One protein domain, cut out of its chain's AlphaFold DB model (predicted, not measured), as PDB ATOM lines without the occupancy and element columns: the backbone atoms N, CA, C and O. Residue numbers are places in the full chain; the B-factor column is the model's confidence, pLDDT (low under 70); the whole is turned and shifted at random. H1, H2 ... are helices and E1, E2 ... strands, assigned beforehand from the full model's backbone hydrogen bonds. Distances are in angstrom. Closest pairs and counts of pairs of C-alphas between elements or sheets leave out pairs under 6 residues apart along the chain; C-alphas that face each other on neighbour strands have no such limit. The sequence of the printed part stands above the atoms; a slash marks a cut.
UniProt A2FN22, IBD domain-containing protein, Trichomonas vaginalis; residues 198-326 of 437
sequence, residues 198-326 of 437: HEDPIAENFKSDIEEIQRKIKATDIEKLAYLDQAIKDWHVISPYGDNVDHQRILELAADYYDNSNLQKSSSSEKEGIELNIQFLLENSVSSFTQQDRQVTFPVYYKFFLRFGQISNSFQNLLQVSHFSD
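AT A GLANCE: This is residues 198 to 326 of the 437 residues of the protein "IBD domain-containing protein" of Trichomonas vaginalis (UniProt A2FN22). H6 is the core of a cluster of mostly crossed helices: H2 and H3 pack on it toward one end, with H1 near them, and the hairpin of H4 and H5, crossed by H7, makes the other end. A tiny antiparallel ribbon, E1 and E2, leads straight into H4 and H6. The printed part has 129 residues, with seven named helices and two strands in the order H1 H2 H3 E1 H4 H5 E2 H6 H7, mostly helix. It is compact, with a radius of gyration of the C-alphas of 15.0 A and spans of 42 by 37 by 27 A.

HOW THE PARTS SIT: Look first at E1, residues 244 to 246, and E2, residues 295 to 297, antiparallel neighbours with N 245 and O 296 2.9 A apart, within hydrogen-bond range. The hub H6, residues 298 to 308, touches H2, residues 207 to 215, at a shallow tilt of 22 degrees; the closest C-alphas, of Asp 209 and Pro 299, are 6.3 A apart. H3, residues 221 to 238, only just touches H6, with 3 pairs of C-alphas within 8 A, closest at Ala 231 and Tyr 302, 6.5 A. H4, residues 247 to 260, and H5, residues 268 to 285, form a helical hairpin; their closest C-alphas, of Leu 251 and Glu 275, are 6.1 A apart. H7, residues 311 to 323, touches residues 270 to 277 of H5, closest at the C-alphas of Ile 274 and Leu 319, 6.5 A. Every O i to N i+4 pair is within hydrogen-bond range in H2 to H5 and in H1, residues 201 to 205, against 5 of 7 in H6 and 7 of 9 in H7.

IN THESE COORDINATES: Find C-alpha 201 at (-42.632, -4.678, 11.911), where H1 begins. H3 runs 25.3 A, H5 26.0 A and H4 20.2 A; H7 runs 18.6 A to C-alpha 323 at (-9.728, 15.190, 11.968).

THE WHOLE: The two C-alphas farthest apart, of Glu 199 and Asp 326, are 47.4 A apart. The printed part has no cut and no long link. Look for pLDDT under 70 at residues 198, 263 to 264, 287 to 293 and 325 to 326.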
ATOM      1  N   HIS A 198     -45.414   1.825  17.380       68.81
ATOM      2  CA  HIS A 198     -45.763   0.454  17.763       68.81
ATOM      3  C   HIS A 198     -46.296  -0.429  16.623       68.81
ATOM      4  O   HIS A 198     -46.483  -1.621  16.839       68.81
ATOM      5  N   GLU A 199     -46.554   0.122  15.434       86.00
ATOM      6  CA  GLU A 199     -47.071  -0.644  14.290       86.00
ATOM      7  C   GLU A 199     -45.972  -1.073  13.303       86.00
ATOM      8  O   GLU A 199     -46.257  -1.819  12.365       86.00
ATOM      9  N   ASP A 200     -44.723  -0.628  13.488       92.06
ATOM     10  CA  ASP A 200     -43.634  -0.993  12.582       92.06
ATOM     11  C   ASP A 200     -43.162  -2.444  12.820       92.06
ATOM     12  O   ASP A 200     -42.816  -2.795  13.956       92.06
ATOM     13  N   PRO A 201     -43.088  -3.296  11.776       92.12
ATOM     14  CA  PRO A 201     -42.632  -4.678  11.911       92.12
ATOM     15  C   PRO A 201     -41.242  -4.821  12.543       92.12
ATOM     16  O   PRO A 201     -41.016  -5.764  13.294       92.12
ATOM     17  N   ILE A 202     -40.320  -3.883  12.294       91.75
ATOM     18  CA  ILE A 202     -38.965  -3.906  12.865       91.75
ATOM     19  C   ILE A 202     -39.020  -3.653  14.373       91.75
ATOM     20  O   ILE A 202     -38.333  -4.331  15.142       91.75
ATOM     21  N   ALA A 203     -39.854  -2.705  14.807       90.75
ATOM     22  CA  ALA A 203     -40.031  -2.407  16.224       90.75
ATOM     23  C   ALA A 203     -40.608  -3.610  16.983       90.75
ATOM     24  O   ALA A 203     -40.177  -3.884  18.102       90.75
ATOM     25  N   GLU A 204     -41.533  -4.351  16.368       91.69
ATOM     26  CA  GLU A 204     -42.126  -5.543  16.978       91.69
ATOM     27  C   GLU A 204     -41.163  -6.743  16.958       91.69
ATOM     28  O   GLU A 204     -40.966  -7.383  17.994       91.69
ATOM     29  N   ASN A 205     -40.486  -7.000  15.830       92.94
ATOM     30  CA  ASN A 205     -39.517  -8.095  15.684       92.94
ATOM     31  C   ASN A 205     -38.366  -7.996  16.699       92.94
ATOM     32  O   ASN A 205     -37.902  -9.012  17.216       92.94
ATOM     33  N   PHE A 206     -37.928  -6.772  17.016       93.19
ATOM     34  CA  PHE A 206     -36.789  -6.507  17.903       93.19
ATOM     35  C   PHE A 206     -37.171  -5.842  19.229       93.19
ATOM     36  O   PHE A 206     -36.313  -5.277  19.913       93.19
ATOM     37  N   LYS A 207     -38.442  -5.918  19.634       93.81
ATOM     38  CA  LYS A 207     -38.973  -5.200  20.801       93.81
ATOM     39  C   LYS A 207     -38.138  -5.378  22.070       93.81
ATOM     40  O   LYS A 207     -37.752  -4.397  22.699       93.81
ATOM     41  N   SER A 208     -37.804  -6.624  22.418       92.94
ATOM     42  CA  SER A 208     -37.023  -6.931  23.627       92.94
ATOM     43  C   SER A 208     -35.624  -6.300  23.597       92.94
ATOM     44  O   SER A 208     -35.158  -5.776  24.612       92.94
ATOM     45  N   ASP A 209     -34.948  -6.335  22.447       94.00
ATOM     46  CA  ASP A 209     -33.617  -5.746  22.287       94.00
ATOM     47  C   ASP A 209     -33.673  -4.217  22.340       94.00
ATOM     48  O   ASP A 209     -32.835  -3.589  22.991       94.00
ATOM     49  N   ILE A 210     -34.677  -3.613  21.699       95.25
ATOM     50  CA  ILE A 210     -34.909  -2.163  21.712       95.25
ATOM     51  C   ILE A 210     -35.180  -1.683  23.141       95.25
ATOM     52  O   ILE A 210     -34.556  -0.721  23.587       95.25
ATOM     53  N   GLU A 211     -36.041  -2.371  23.890       94.56
ATOM     54  CA  GLU A 211     -36.326  -2.053  25.295       94.56
ATOM     55  C   GLU A 211     -35.073  -2.191  26.179       94.56
ATOM     56  O   GLU A 211     -34.837  -1.388  27.089       94.56
ATOM     57  N   GLU A 212     -34.218  -3.189  25.930       94.25
ATOM     58  CA  GLU A 212     -32.927  -3.300  26.617       94.25
ATOM     59  C   GLU A 212     -31.989  -2.136  26.277       94.25
ATOM     60  O   GLU A 212     -31.364  -1.562  27.174       94.25
ATOM     61  N   ILE A 213     -31.900  -1.769  24.998       94.75
ATOM     62  CA  ILE A 213     -31.098  -0.643  24.523       94.75
ATOM     63  C   ILE A 213     -31.583   0.660  25.163       94.75
ATOM     64  O   ILE A 213     -30.781   1.375  25.761       94.75
ATOM     65  N   GLN A 214     -32.887   0.938  25.131       95.06
ATOM     66  CA  GLN A 214     -33.483   2.166  25.664       95.06
ATOM     67  C   GLN A 214     -33.297   2.336  27.173       95.06
ATOM     68  O   GLN A 214     -33.139   3.465  27.652       95.06
ATOM     69  N   ARG A 215     -33.235   1.235  27.934       93.44
ATOM     70  CA  ARG A 215     -32.887   1.270  29.365       93.44
ATOM     71  C   ARG A 215     -31.447   1.721  29.626       93.44
ATOM     72  O   ARG A 215     -31.162   2.211  30.712       93.44
ATOM     73  N   LYS A 216     -30.544   1.570  28.653       92.62
ATOM     74  CA  LYS A 216     -29.119   1.934  28.757       92.62
ATOM     75  C   LYS A 216     -28.798   3.330  28.211       92.62
ATOM     76  O   LYS A 216     -27.642   3.746  28.283       92.62
ATOM     77  N   ILE A 217     -29.780   4.036  27.650       94.12
ATOM     78  CA  ILE A 217     -29.621   5.393  27.114       94.12
ATOM     79  C   ILE A 217     -29.946   6.407  28.211       94.12
ATOM     80  O   ILE A 217     -31.010   6.343  28.832       94.12
ATOM     81  N   LYS A 218     -29.058   7.387  28.399       93.12
ATOM     82  CA  LYS A 218     -29.318   8.566  29.230       93.12
ATOM     83  C   LYS A 218     -29.961   9.655  28.373       93.12
ATOM     84  O   LYS A 218     -29.252  10.470  27.793       93.12
ATOM     85  N   ALA A 219     -31.283   9.604  28.253       92.56
ATOM     86  CA  ALA A 219     -32.117  10.577  27.549       92.56
ATOM     87  C   ALA A 219     -33.545  10.522  28.113       92.56
ATOM     88  O   ALA A 219     -33.897   9.562  28.811       92.56
ATOM     89  N   THR A 220     -34.368  11.519  27.807       93.12
ATOM     90  CA  THR A 220     -35.804  11.482  28.114       93.12
ATOM     91  C   THR A 220     -36.517  10.438  27.251       93.12
ATOM     92  O   THR A 220     -36.044  10.074  26.174       93.12
ATOM     93  N   ASP A 221     -37.679   9.947  27.688       92.19
ATOM     94  CA  ASP A 221     -38.441   8.965  26.901       92.19
ATOM     95  C   ASP A 221     -38.898   9.537  25.551       92.19
ATOM     96  O   ASP A 221     -38.906   8.829  24.546       92.19
ATOM     97  N   ILE A 222     -39.185  10.842  25.504       91.38
ATOM     98  CA  ILE A 222     -39.524  11.558  24.270       91.38
ATOM     99  C   ILE A 222     -38.348  11.513  23.288       91.38
ATOM    100  O   ILE A 222     -38.539  11.171  22.124       91.38
ATOM    101  N   GLU A 223     -37.129  11.799  23.750       91.25
ATOM    102  CA  GLU A 223     -35.928  11.712  22.913       91.25
ATOM    103  C   GLU A 223     -35.644  10.271  22.475       91.25
ATOM    104  O   GLU A 223     -35.344  10.019  21.311       91.25
ATOM    105  N   LYS A 224     -35.785   9.287  23.367       93.62
ATOM    106  CA  LYS A 224     -35.582   7.875  23.001       93.62
ATOM    107  C   LYS A 224     -36.526   7.440  21.884       93.62
ATOM    108  O   LYS A 224     -36.086   6.770  20.949       93.62
ATOM    109  N   LEU A 225     -37.799   7.825  21.973       93.50
ATOM    110  CA  LEU A 225     -38.820   7.482  20.985       93.50
ATOM    111  C   LEU A 225     -38.637   8.244  19.675       93.50
ATOM    112  O   LEU A 225     -38.686   7.629  18.614       93.50
ATOM    113  N   ALA A 226     -38.361   9.548  19.733       92.50
ATOM    114  CA  ALA A 226     -38.081  10.341  18.540       92.50
ATOM    115  C   ALA A 226     -36.848   9.813  17.784       92.50
ATOM    116  O   ALA A 226     -36.842   9.762  16.556       92.50
ATOM    117  N   TYR A 227     -35.821   9.361  18.509       93.94
ATOM    118  CA  TYR A 227     -34.629   8.803  17.886       93.94
ATOM    119  C   TYR A 227     -34.881   7.395  17.343       93.94
ATOM    120  O   TYR A 227     -34.388   7.064  16.269       93.94
ATOM    121  N   LEU A 228     -35.661   6.571  18.052       95.00
ATOM    122  CA  LEU A 228     -36.072   5.255  17.560       95.00
ATOM    123  C   LEU A 228     -36.846   5.371  16.239       95.00
ATOM    124  O   LEU A 228     -36.521   4.662  15.294       95.00
ATOM    125  N   ASP A 229     -37.816   6.284  16.160       93.94
ATOM    126  CA  ASP A 229     -38.589   6.546  14.938       93.94
ATOM    127  C   ASP A 229     -37.676   6.921  13.763       93.94
ATOM    128  O   ASP A 229     -37.794   6.369  12.669       93.94
ATOM    129  N   GLN A 230     -36.705   7.808  13.994       93.19
ATOM    130  CA  GLN A 230     -35.736   8.166  12.963       93.19
ATOM    131  C   GLN A 230     -34.836   6.986  12.573       93.19
ATOM    132  O   GLN A 230     -34.620   6.749  11.388       93.19
ATOM    133  N   ALA A 231     -34.344   6.219  13.547       94.12
ATOM    134  CA  ALA A 231     -33.494   5.064  13.288       94.12
ATOM    135  C   ALA A 231     -34.220   3.983  12.474       94.12
ATOM    136  O   ALA A 231     -33.602   3.374  11.606       94.12
ATOM    137  N   ILE A 232     -35.517   3.764  12.716       94.62
ATOM    138  CA  ILE A 232     -36.356   2.846  11.930       94.62
ATOM    139  C   ILE A 232     -36.500   3.349  10.489       94.62
ATOM    140  O   ILE A 232     -36.344   2.571   9.550       94.62
ATOM    141  N   LYS A 233     -36.743   4.649  10.286       92.94
ATOM    142  CA  LYS A 233     -36.812   5.234   8.935       92.94
ATOM    143  C   LYS A 233     -35.500   5.068   8.180       92.94
ATOM    144  O   LYS A 233     -35.520   4.641   7.029       92.94
ATOM    145  N   ASP A 234     -34.376   5.361   8.830       91.75
ATOM    146  CA  ASP A 234     -33.052   5.160   8.244       91.75
ATOM    147  C   ASP A 234     -32.827   3.670   7.930       91.75
ATOM    148  O   ASP A 234     -32.347   3.323   6.851       91.75
ATOM    149  N   TRP A 235     -33.244   2.773   8.829       93.94
ATOM    150  CA  TRP A 235     -33.147   1.331   8.620       93.94
ATOM    151  C   TRP A 235     -33.943   0.855   7.410       93.94
ATOM    152  O   TRP A 235     -33.412   0.074   6.635       93.94
ATOM    153  N   HIS A 236     -35.159   1.352   7.182       93.31
ATOM    154  CA  HIS A 236     -35.942   1.002   5.988       93.31
ATOM    155  C   HIS A 236     -35.282   1.459   4.682       93.31
ATOM    156  O   HIS A 236     -35.472   0.829   3.643       93.31
ATOM    157  N   VAL A 237     -34.473   2.522   4.714       90.88
ATOM    158  CA  VAL A 237     -33.661   2.935   3.555       90.88
ATOM    159  C   VAL A 237     -32.502   1.961   3.324       90.88
ATOM    160  O   VAL A 237     -32.183   1.628   2.181       90.88
ATOM    161  N   ILE A 238     -31.881   1.484   4.405       91.00
ATOM    162  CA  ILE A 238     -30.735   0.563   4.369       91.00
ATOM    163  C   ILE A 238     -31.176  -0.868   4.023       91.00
ATOM    164  O   ILE A 238     -30.508  -1.557   3.251       91.00
ATOM    165  N   SER A 239     -32.317  -1.282   4.573       93.56
ATOM    166  CA  SER A 239     -32.900  -2.620   4.539       93.56
ATOM    167  C   SER A 239     -34.386  -2.590   4.157       93.56
ATOM    168  O   SER A 239     -35.251  -2.853   4.994       93.56
ATOM    169  N   PRO A 240     -34.742  -2.319   2.890       87.69
ATOM    170  CA  PRO A 240     -36.152  -2.194   2.507       87.69
ATOM    171  C   PRO A 240     -36.987  -3.470   2.711       87.69
ATOM    172  O   PRO A 240     -38.215  -3.406   2.716       87.69
ATOM    173  N   TYR A 241     -36.337  -4.636   2.827       84.00
ATOM    174  CA  TYR A 241     -36.996  -5.947   2.809       84.00
ATOM    175  C   TYR A 241     -36.477  -6.943   3.857       84.00
ATOM    176  O   TYR A 241     -36.855  -8.112   3.798       84.00
ATOM    177  N   GLY A 242     -35.584  -6.542   4.768       83.38
ATOM    178  CA  GLY A 242     -34.852  -7.491   5.610       83.38
ATOM    179  C   GLY A 242     -34.676  -7.061   7.063       83.38
ATOM    180  O   GLY A 242     -34.521  -5.882   7.378       83.38
ATOM    181  N   ASP A 243     -34.609  -8.054   7.944       88.12
ATOM    182  CA  ASP A 243     -34.214  -7.873   9.347       88.12
ATOM    183  C   ASP A 243     -32.690  -7.688   9.501       88.12
ATOM    184  O   ASP A 243     -32.207  -7.203  10.530       88.12
ATOM    185  N   ASN A 244     -31.935  -8.053   8.456       91.69
ATOM    186  CA  ASN A 244     -30.478  -8.088   8.432       91.69
ATOM    187  C   ASN A 244     -29.951  -7.460   7.136       91.69
ATOM    188  O   ASN A 244     -30.556  -7.631   6.075       91.69
ATOM    189  N   VAL A 245     -28.797  -6.801   7.213       92.88
ATOM    190  CA  VAL A 245     -28.103  -6.214   6.062       92.88
ATOM    191  C   VAL A 245     -26.616  -6.509   6.133       92.88
ATOM    192  O   VAL A 245     -26.020  -6.471   7.205       92.88
ATOM    193  N   ASP A 246     -25.988  -6.762   4.988       91.31
ATOM    194  CA  ASP A 246     -24.533  -6.856   4.919       91.31
ATOM    195  C   ASP A 246     -23.891  -5.521   5.341       91.31
ATOM    196  O   ASP A 246     -24.249  -4.470   4.809       91.31
ATOM    197  N   HIS A 247     -22.927  -5.542   6.266       89.31
ATOM    198  CA  HIS A 247     -22.193  -4.338   6.686       89.31
ATOM    199  C   HIS A 247     -21.686  -3.476   5.508       89.31
ATOM    200  O   HIS A 247     -21.674  -2.251   5.619       89.31
ATOM    201  N   GLN A 248     -21.342  -4.086   4.365       90.38
ATOM    202  CA  GLN A 248     -20.884  -3.390   3.168       90.38
ATOM    203  C   GLN A 248     -21.936  -2.409   2.649       90.38
ATOM    204  O   GLN A 248     -21.593  -1.315   2.216       90.38
ATOM    205  N   ARG A 249     -23.223  -2.743   2.762       91.38
ATOM    206  CA  ARG A 249     -24.312  -1.854   2.350       91.38
ATOM    207  C   ARG A 249     -24.408  -0.607   3.231       91.38
ATOM    208  O   ARG A 249     -24.762   0.463   2.744       91.38
ATOM    209  N   ILE A 250     -24.079  -0.729   4.519       90.00
ATOM    210  CA  ILE A 250     -23.998   0.420   5.432       90.00
ATOM    211  C   ILE A 250     -22.823   1.318   5.027       90.00
ATOM    212  O   ILE A 250     -22.975   2.538   5.010       90.00
ATOM    213  N   LEU A 251     -21.683   0.726   4.652       88.69
ATOM    214  CA  LEU A 251     -20.517   1.458   4.144       88.69
ATOM    215  C   LEU A 251     -20.807   2.148   2.802       88.69
ATOM    216  O   LEU A 251     -20.437   3.301   2.622       88.69
ATOM    217  N   GLU A 252     -21.525   1.499   1.885       89.75
ATOM    218  CA  GLU A 252     -21.960   2.112   0.622       89.75
ATOM    219  C   GLU A 252     -22.859   3.326   0.858       89.75
ATOM    220  O   GLU A 252     -22.651   4.377   0.266       89.75
ATOM    221  N   LEU A 253     -23.833   3.220   1.765       86.00
ATOM    222  CA  LEU A 253     -24.704   4.350   2.092       86.00
ATOM    223  C   LEU A 253     -23.949   5.473   2.806       86.00
ATOM    224  O   LEU A 253     -24.272   6.647   2.619       86.00
ATOM    225  N   ALA A 254     -22.924   5.126   3.587       82.25
ATOM    226  CA  ALA A 254     -21.999   6.097   4.149       82.25
ATOM    227  C   ALA A 254     -21.245   6.863   3.063       82.25
ATOM    228  O   ALA A 254     -21.205   8.096   3.078       82.25
ATOM    229  N   ALA A 255     -20.696   6.123   2.104       83.94
ATOM    230  CA  ALA A 255     -19.987   6.653   0.956       83.94
ATOM    231  C   ALA A 255     -20.892   7.549   0.096       83.94
ATOM    232  O   ALA A 255     -20.500   8.667  -0.238       83.94
ATOM    233  N   ASP A 256     -22.115   7.105  -0.195       85.81
ATOM    234  CA  ASP A 256     -23.098   7.862  -0.971       85.81
ATOM    235  C   ASP A 256     -23.499   9.153  -0.253       85.81
ATOM    236  O   ASP A 256     -23.598  10.214  -0.873       85.81
ATOM    237  N   TYR A 257     -23.735   9.101   1.062       82.75
ATOM    238  CA  TYR A 257     -24.075  10.299   1.828       82.75
ATOM    239  C   TYR A 257     -22.922  11.305   1.822       82.75
ATOM    240  O   TYR A 257     -23.137  12.504   1.640       82.75
ATOM    241  N   TYR A 258     -21.694  10.816   1.977       80.38
ATOM    242  CA  TYR A 258     -20.497  11.636   1.910       80.38
ATOM    243  C   TYR A 258     -20.366  12.342   0.555       80.38
ATOM    244  O   TYR A 258     -20.233  13.567   0.524       80.38
ATOM    245  N   ASP A 259     -20.511  11.599  -0.545       84.31
ATOM    246  CA  ASP A 259     -20.396  12.120  -1.911       84.31
ATOM    247  C   ASP A 259     -21.502  13.134  -2.252       84.31
ATOM    248  O   ASP A 259     -21.264  14.092  -2.993       84.31
ATOM    249  N   ASN A 260     -22.710  12.949  -1.708       83.62
ATOM    250  CA  ASN A 260     -23.859  13.829  -1.951       83.62
ATOM    251  C   ASN A 260     -23.927  15.034  -1.005       83.62
ATOM    252  O   ASN A 260     -24.611  16.020  -1.293       83.62
ATOM    253  N   SER A 261     -23.251  14.974   0.138       80.69
ATOM    254  CA  SER A 261     -23.169  16.106   1.050       80.69
ATOM    255  C   SER A 261     -22.248  17.194   0.480       80.69
ATOM    256  O   SER A 261     -21.312  16.923  -0.269       80.69
ATOM    257  N   ASN A 262     -22.433  18.451   0.896       71.25
ATOM    258  CA  ASN A 262     -21.511  19.549   0.553       71.25
ATOM    259  C   ASN A 262     -20.074  19.355   1.118       71.25
ATOM    260  O   ASN A 262     -19.264  20.282   1.065       71.25
ATOM    261  N   LEU A 263     -19.750  18.172   1.660       67.19
ATOM    262  CA  LEU A 263     -18.419  17.749   2.101       67.19
ATOM    263  C   LEU A 263     -17.495  17.353   0.934       67.19
ATOM    264  O   LEU A 263     -16.342  17.024   1.184       67.19
ATOM    265  N   GLN A 264     -17.925  17.471  -0.331       58.34
ATOM    266  CA  GLN A 264     -17.138  17.173  -1.549       58.34
ATOM    267  C   GLN A 264     -15.744  17.835  -1.660       58.34
ATOM    268  O   GLN A 264     -14.995  17.542  -2.590       58.34
ATOM    269  N   LYS A 265     -15.365  18.742  -0.751       71.62
ATOM    270  CA  LYS A 265     -13.994  19.278  -0.676       71.62
ATOM    271  C   LYS A 265     -12.999  18.320  -0.028       71.62
ATOM    272  O   LYS A 265     -11.800  18.586  -0.073       71.62
ATOM    273  N   SER A 266     -13.489  17.267   0.601       71.06
ATOM    274  CA  SER A 266     -12.651  16.307   1.285       71.06
ATOM    275  C   SER A 266     -11.911  15.373   0.327       71.06
ATOM    276  O   SER A 266     -12.365  15.087  -0.780       71.06
ATOM    277  N   SER A 267     -10.730  14.918   0.744       82.44
ATOM    278  CA  SER A 267      -9.881  14.062  -0.093       82.44
ATOM    279  C   SER A 267     -10.379  12.612  -0.106       82.44
ATOM    280  O   SER A 267     -10.975  12.148   0.864       82.44
ATOM    281  N   SER A 268     -10.074  11.849  -1.162       85.44
ATOM    282  CA  SER A 268     -10.410  10.414  -1.240       85.44
ATOM    283  C   SER A 268      -9.890   9.608  -0.041       85.44
ATOM    284  O   SER A 268     -10.526   8.644   0.369       85.44
ATOM    285  N   SER A 269      -8.771  10.034   0.555       84.50
ATOM    286  CA  SER A 269      -8.198   9.398   1.747       84.50
ATOM    287  C   SER A 269      -9.038   9.588   3.017       84.50
ATOM    288  O   SER A 269      -9.035   8.727   3.891       84.50
ATOM    289  N   GLU A 270      -9.792  10.688   3.126       84.00
ATOM    290  CA  GLU A 270     -10.662  10.948   4.282       84.00
ATOM    291  C   GLU A 270     -11.890  10.041   4.247       84.00
ATOM    292  O   GLU A 270     -12.286   9.489   5.274       84.00
ATOM    293  N   LYS A 271     -12.445   9.835   3.047       85.12
ATOM    294  CA  LYS A 271     -13.530   8.884   2.806       85.12
ATOM    295  C   LYS A 271     -13.120   7.464   3.197       85.12
ATOM    296  O   LYS A 271     -13.808   6.837   3.998       85.12
ATOM    297  N   GLU A 272     -11.970   7.002   2.707       86.50
ATOM    298  CA  GLU A 272     -11.426   5.679   3.042       86.50
ATOM    299  C   GLU A 272     -11.209   5.520   4.557       86.50
ATOM    300  O   GLU A 272     -11.581   4.504   5.140       86.50
ATOM    301  N   GLY A 273     -10.685   6.551   5.230       85.81
ATOM    302  CA  GLY A 273     -10.534   6.537   6.687       85.81
ATOM    303  C   GLY A 273     -11.866   6.399   7.435       85.81
ATOM    304  O   GLY A 273     -11.988   5.601   8.367       85.81
ATOM    305  N   ILE A 274     -12.900   7.131   7.015       85.62
ATOM    306  CA  ILE A 274     -14.239   7.007   7.610       85.62
ATOM    307  C   ILE A 274     -14.796   5.594   7.415       85.62
ATOM    308  O   ILE A 274     -15.300   5.012   8.377       85.62
ATOM    309  N   GLU A 275     -14.694   5.039   6.207       87.75
ATOM    310  CA  GLU A 275     -15.154   3.680   5.902       87.75
ATOM    311  C   GLU A 275     -14.459   2.649   6.801       87.75
ATOM    312  O   GLU A 275     -15.136   1.848   7.451       87.75
ATOM    313  N   LEU A 276     -13.131   2.737   6.945       87.56
ATOM    314  CA  LEU A 276     -12.351   1.881   7.846       87.56
ATOM    315  C   LEU A 276     -12.777   2.030   9.311       87.56
ATOM    316  O   LEU A 276     -12.853   1.040  10.041       87.56
ATOM    317  N   ASN A 277     -13.083   3.249   9.758       87.94
ATOM    318  CA  ASN A 277     -13.547   3.495  11.121       87.94
ATOM    319  C   ASN A 277     -14.939   2.911  11.372       87.94
ATOM    320  O   ASN A 277     -15.147   2.269  12.400       87.94
ATOM    321  N   ILE A 278     -15.887   3.092  10.450       88.00
ATOM    322  CA  ILE A 278     -17.228   2.499  10.566       88.00
ATOM    323  C   ILE A 278     -17.122   0.980  10.562       88.00
ATOM    324  O   ILE A 278     -17.702   0.334  11.434       88.00
ATOM    325  N   GLN A 279     -16.355   0.418   9.626       88.38
ATOM    326  CA  GLN A 279     -16.127  -1.018   9.541       88.38
ATOM    327  C   GLN A 279     -15.581  -1.547  10.868       88.38
ATOM    328  O   GLN A 279     -16.177  -2.445  11.459       88.38
ATOM    329  N   PHE A 280     -14.515  -0.931  11.386       87.38
ATOM    330  CA  PHE A 280     -13.924  -1.307  12.665       87.38
ATOM    331  C   PHE A 280     -14.951  -1.266  13.803       87.38
ATOM    332  O   PHE A 280     -15.013  -2.174  14.630       87.38
ATOM    333  N   LEU A 281     -15.768  -0.215  13.884       86.88
ATOM    334  CA  LEU A 281     -16.755  -0.079  14.954       86.88
ATOM    335  C   LEU A 281     -17.873  -1.117  14.850       86.88
ATOM    336  O   LEU A 281     -18.274  -1.673  15.874       86.88
ATOM    337  N   LEU A 282     -18.371  -1.381  13.639       86.50
ATOM    338  CA  LEU A 282     -19.376  -2.411  13.398       86.50
ATOM    339  C   LEU A 282     -18.815  -3.779  13.789       86.50
ATOM    340  O   LEU A 282     -19.434  -4.466  14.603       86.50
ATOM    341  N   GLU A 283     -17.610  -4.114  13.323       84.44
ATOM    342  CA  GLU A 283     -16.914  -5.367  13.638       84.44
ATOM    343  C   GLU A 283     -16.686  -5.550  15.148       84.44
ATOM    344  O   GLU A 283     -16.883  -6.640  15.681       84.44
ATOM    345  N   ASN A 284     -16.360  -4.482  15.882       80.31
ATOM    346  CA  ASN A 284     -16.173  -4.553  17.336       80.31
ATOM    347  C   ASN A 284     -17.485  -4.546  18.137       80.31
ATOM    348  O   ASN A 284     -17.506  -4.960  19.300       80.31
ATOM    349  N   SER A 285     -18.586  -4.068  17.555       77.81
ATOM    350  CA  SER A 285     -19.885  -4.015  18.235       77.81
ATOM    351  C   SER A 285     -20.556  -5.388  18.357       77.81
ATOM    352  O   SER A 285     -21.342  -5.618  19.282       77.81
ATOM    353  N   VAL A 286     -20.215  -6.324  17.470       73.50
ATOM    354  CA  VAL A 286     -20.763  -7.681  17.456       73.50
ATOM    355  C   VAL A 286     -19.729  -8.623  18.051       73.50
ATOM    356  O   VAL A 286     -18.710  -8.946  17.450       73.50
ATOM    357  N   SER A 287     -20.006  -9.113  19.259       60.75
ATOM    358  CA  SER A 287     -19.087  -9.961  20.037       60.75
ATOM    359  C   SER A 287     -18.775 -11.327  19.402       60.75
ATOM    360  O   SER A 287     -18.063 -12.123  20.009       60.75
ATOM    361  N   SER A 288     -19.366 -11.625  18.244       52.56
ATOM    362  CA  SER A 288     -19.436 -12.947  17.627       52.56
ATOM    363  C   SER A 288     -19.263 -12.924  16.106       52.56
ATOM    364  O   SER A 288     -19.717 -13.866  15.458       52.56
ATOM    365  N   PHE A 289     -18.632 -11.896  15.515       56.69
ATOM    366  CA  PHE A 289     -18.279 -11.968  14.093       56.69
ATOM    367  C   PHE A 289     -17.299 -13.123  13.866       56.69
ATOM    368  O   PHE A 289     -16.089 -13.012  14.052       56.69
ATOM    369  N   THR A 290     -17.837 -14.259  13.437       57.56
ATOM    370  CA  THR A 290     -17.066 -15.188  12.624       57.56
ATOM    371  C   THR A 290     -16.937 -14.554  11.240       57.56
ATOM    372  O   THR A 290     -17.849 -13.860  10.788       57.56
ATOM    373  N   GLN A 291     -15.814 -14.766  10.547       57.50
ATOM    374  CA  GLN A 291     -15.560 -14.158   9.230       57.50
ATOM    375  C   GLN A 291     -16.666 -14.421   8.185       57.50
ATOM    376  O   GLN A 291     -16.683 -13.756   7.152       57.50
ATOM    377  N   GLN A 292     -17.563 -15.380   8.437       55.47
ATOM    378  CA  GLN A 292     -18.610 -15.819   7.520       55.47
ATOM    379  C   GLN A 292     -19.967 -15.129   7.713       55.47
ATOM    380  O   GLN A 292     -20.799 -15.256   6.822       55.47
ATOM    381  N   ASP A 293     -20.194 -14.385   8.801       66.94
ATOM    382  CA  ASP A 293     -21.524 -13.836   9.094       66.94
ATOM    383  C   ASP A 293     -21.477 -12.322   9.318       66.94
ATOM    384  O   ASP A 293     -21.656 -11.840  10.430       66.94
ATOM    385  N   ARG A 294     -21.181 -11.557   8.252       83.56
ATOM    386  CA  ARG A 294     -21.049 -10.081   8.267       83.56
ATOM    387  C   ARG A 294     -22.387  -9.319   8.260       83.56
ATOM    388  O   ARG A 294     -22.478  -8.185   7.782       83.56
ATOM    389  N   GLN A 295     -23.439  -9.961   8.751       90.56
ATOM    390  CA  GLN A 295     -24.788  -9.416   8.777       90.56
ATOM    391  C   GLN A 295     -24.977  -8.506   9.998       90.56
ATOM    392  O   GLN A 295     -24.647  -8.860  11.130       90.56
ATOM    393  N   VAL A 296     -25.529  -7.322   9.766       91.94
ATOM    394  CA  VAL A 296     -25.899  -6.333  10.778       91.94
ATOM    395  C   VAL A 296     -27.411  -6.383  10.947       91.94
ATOM    396  O   VAL A 296     -28.146  -6.323   9.968       91.94
ATOM    397  N   THR A 297     -27.879  -6.495  12.188       93.81
ATOM    398  CA  THR A 297     -29.307  -6.445  12.541       93.81
ATOM    399  C   THR A 297     -29.696  -5.039  12.993       93.81
ATOM    400  O   THR A 297     -28.828  -4.249  13.389       93.81
ATOM    401  N   PHE A 298     -30.997  -4.734  13.026       95.00
ATOM    402  CA  PHE A 298     -31.473  -3.437  13.514       95.00
ATOM    403  C   PHE A 298     -30.966  -3.085  14.933       95.00
ATOM    404  O   PHE A 298     -30.487  -1.968  15.118       95.00
ATOM    405  N   PRO A 299     -30.952  -3.988  15.939       94.81
ATOM    406  CA  PRO A 299     -30.385  -3.673  17.253       94.81
ATOM    407  C   PRO A 299     -28.899  -3.294  17.237       94.81
ATOM    408  O   PRO A 299     -28.471  -2.456  18.034       94.81
ATOM    409  N   VAL A 300     -28.100  -3.913  16.362       92.12
ATOM    410  CA  VAL A 300     -26.670  -3.589  16.210       92.12
ATOM    411  C   VAL A 300     -26.518  -2.204  15.584       92.12
ATOM    412  O   VAL A 300     -25.807  -1.363  16.134       92.12
ATOM    413  N   TYR A 301     -27.259  -1.944  14.505       93.44
ATOM    414  CA  TYR A 301     -27.357  -0.629  13.873       93.44
ATOM    415  C   TYR A 301     -27.768   0.454  14.880       93.44
ATOM    416  O   TYR A 301     -27.066   1.448  15.062       93.44
ATOM    417  N   TYR A 302     -28.856   0.226  15.616       94.50
ATOM    418  CA  TYR A 302     -29.407   1.181  16.570       94.50
ATOM    419  C   TYR A 302     -28.409   1.509  17.689       94.50
ATOM    420  O   TYR A 302     -28.167   2.679  17.980       94.50
ATOM    421  N   LYS A 303     -27.738   0.499  18.263       91.94
ATOM    422  CA  LYS A 303     -26.658   0.697  19.254       91.94
ATOM    423  C   LYS A 303     -25.506   1.539  18.712       91.94
ATOM    424  O   LYS A 303     -24.936   2.327  19.466       91.94
ATOM    425  N   PHE A 304     -25.135   1.330  17.452       89.75
ATOM    426  CA  PHE A 304     -24.025   2.029  16.821       89.75
ATOM    427  C   PHE A 304     -24.347   3.511  16.614       89.75
ATOM    428  O   PHE A 304     -23.632   4.381  17.116       89.75
ATOM    429  N   PHE A 305     -25.460   3.811  15.948       90.56
ATOM    430  CA  PHE A 305     -25.822   5.187  15.618       90.56
ATOM    431  C   PHE A 305     -26.264   5.996  16.851       90.56
ATOM    432  O   PHE A 305     -26.075   7.210  16.878       90.56
ATOM    433  N   LEU A 306     -26.681   5.360  17.956       92.00
ATOM    434  CA  LEU A 306     -26.881   6.048  19.243       92.00
ATOM    435  C   LEU A 306     -25.639   6.791  19.759       92.00
ATOM    436  O   LEU A 306     -25.775   7.697  20.579       92.00
ATOM    437  N   ARG A 307     -24.436   6.406  19.315       88.94
ATOM    438  CA  ARG A 307     -23.168   7.035  19.718       88.94
ATOM    439  C   ARG A 307     -22.786   8.223  18.854       88.94
ATOM    440  O   ARG A 307     -22.103   9.117  19.337       88.94
ATOM    441  N   PHE A 308     -23.180   8.202  17.587       88.25
ATOM    442  CA  PHE A 308     -22.658   9.126  16.582       88.25
ATOM    443  C   PHE A 308     -23.752   9.962  15.915       88.25
ATOM    444  O   PHE A 308     -23.441  10.912  15.207       88.25
ATOM    445  N   GLY A 309     -25.024   9.680  16.185       89.06
ATOM    446  CA  GLY A 309     -26.177  10.417  15.685       89.06
ATOM    447  C   GLY A 309     -26.885   9.670  14.567       89.06
ATOM    448  O   GLY A 309     -26.627   8.499  14.311       89.06
ATOM    449  N   GLN A 310     -27.805  10.357  13.903       87.62
ATOM    450  CA  GLN A 310     -28.453   9.858  12.685       87.62
ATOM    451  C   GLN A 310     -27.406   9.528  11.617       87.62
ATOM    452  O   GLN A 310     -26.325  10.124  11.629       87.62
ATOM    453  N   ILE A 311     -27.723   8.634  10.677       84.44
ATOM    454  CA  ILE A 311     -26.771   8.219   9.635       84.44
ATOM    455  C   ILE A 311     -26.164   9.431   8.912       84.44
ATOM    456  O   ILE A 311     -24.946   9.557   8.824       84.44
ATOM    457  N   SER A 312     -27.004  10.410   8.580       80.00
ATOM    458  CA  SER A 312     -26.649  11.690   7.962       80.00
ATOM    459  C   SER A 312     -25.607  12.509   8.740       80.00
ATOM    460  O   SER A 312     -24.737  13.148   8.154       80.00
ATOM    461  N   ASN A 313     -25.657  12.486  10.071       82.38
ATOM    462  CA  ASN A 313     -24.780  13.292  10.926       82.38
ATOM    463  C   ASN A 313     -23.591  12.494  11.469       82.38
ATOM    464  O   ASN A 313     -22.542  13.060  11.770       82.38
ATOM    465  N   SER A 314     -23.735  11.176  11.578       83.00
ATOM    466  CA  SER A 314     -22.715  10.294  12.138       83.00
ATOM    467  C   SER A 314     -21.405  10.328  11.370       83.00
ATOM    468  O   SER A 314     -20.349  10.303  11.993       83.00
ATOM    469  N   PHE A 315     -21.450  10.482  10.045       82.31
ATOM    470  CA  PHE A 315     -20.241  10.587   9.233       82.31
ATOM    471  C   PHE A 315     -19.517  11.889   9.494       82.31
ATOM    472  O   PHE A 315     -18.305  11.883   9.670       82.31
ATOM    473  N   GLN A 316     -20.252  12.995   9.603       82.12
ATOM    474  CA  GLN A 316     -19.659  14.274   9.963       82.12
ATOM    475  C   GLN A 316     -19.060  14.227  11.373       82.12
ATOM    476  O   GLN A 316     -17.960  14.730  11.577       82.12
ATOM    477  N   ASN A 317     -19.733  13.582  12.327       85.44
ATOM    478  CA  ASN A 317     -19.220  13.418  13.685       85.44
ATOM    479  C   ASN A 317     -17.970  12.524  13.719       85.44
ATOM    480  O   ASN A 317     -16.979  12.888  14.348       85.44
ATOM    481  N   LEU A 318     -17.966  11.394  13.007       86.25
ATOM    482  CA  LEU A 318     -16.800  10.513  12.880       86.25
ATOM    483  C   LEU A 318     -15.641  11.194  12.145       86.25
ATOM    484  O   LEU A 318     -14.491  11.034  12.551       86.25
ATOM    485  N   LEU A 319     -15.929  11.990  11.113       83.56
ATOM    486  CA  LEU A 319     -14.947  12.819  10.417       83.56
ATOM    487  C   LEU A 319     -14.349  13.833  11.391       83.56
ATOM    488  O   LEU A 319     -13.136  13.904  11.538       83.56
ATOM    489  N   GLN A 320     -15.182  14.561  12.132       82.88
ATOM    490  CA  GLN A 320     -14.724  15.504  13.150       82.88
ATOM    491  C   GLN A 320     -13.834  14.831  14.200       82.88
ATOM    492  O   GLN A 320     -12.793  15.383  14.537       82.88
ATOM    493  N   VAL A 321     -14.178  13.625  14.666       82.19
ATOM    494  CA  VAL A 321     -13.326  12.834  15.574       82.19
ATOM    495  C   VAL A 321     -12.004  12.452  14.900       82.19
ATOM    496  O   VAL A 321     -10.948  12.539  15.515       82.19
ATOM    497  N   SER A 322     -12.039  12.057  13.629       80.69
ATOM    498  CA  SER A 322     -10.854  11.612  12.882       80.69
ATOM    499  C   SER A 322      -9.918  12.769  12.500       80.69
ATOM    500  O   SER A 322      -8.711  12.573  12.354       80.69
ATOM    501  N   HIS A 323     -10.456  13.981  12.361       77.62
ATOM    502  CA  HIS A 323      -9.728  15.190  11.968       77.62
ATOM    503  C   HIS A 323      -9.402  16.129  13.116       77.62
ATOM    504  O   HIS A 323      -8.644  17.077  12.902       77.62
ATOM    505  N   PHE A 324      -9.947  15.893  14.310       78.94
ATOM    506  CA  PHE A 324      -9.600  16.691  15.473       78.94
ATOM    507  C   PHE A 324      -8.089  16.598  15.697       78.94
ATOM    508  O   PHE A 324      -7.525  15.522  15.912       78.94
ATOM    509  N   SER A 325      -7.456  17.745  15.475       66.88
ATOM    510  CA  SER A 325      -6.047  17.861  15.134       66.88
ATOM    511  C   SER A 325      -5.148  17.438  16.289       66.88
ATOM    512  O   SER A 325      -5.379  17.823  17.435       66.88
ATOM    513  N   ASP A 326      -4.051  16.752  15.960       59.72
ATOM    514  CA  ASP A 326      -2.934  16.503  16.882       59.72
ATOM    515  C   ASP A 326      -2.222  17.818  17.289       59.72
ATOM    516  O   ASP A 326      -1.294  17.799  18.085       59.72
TER     517      ASP A 326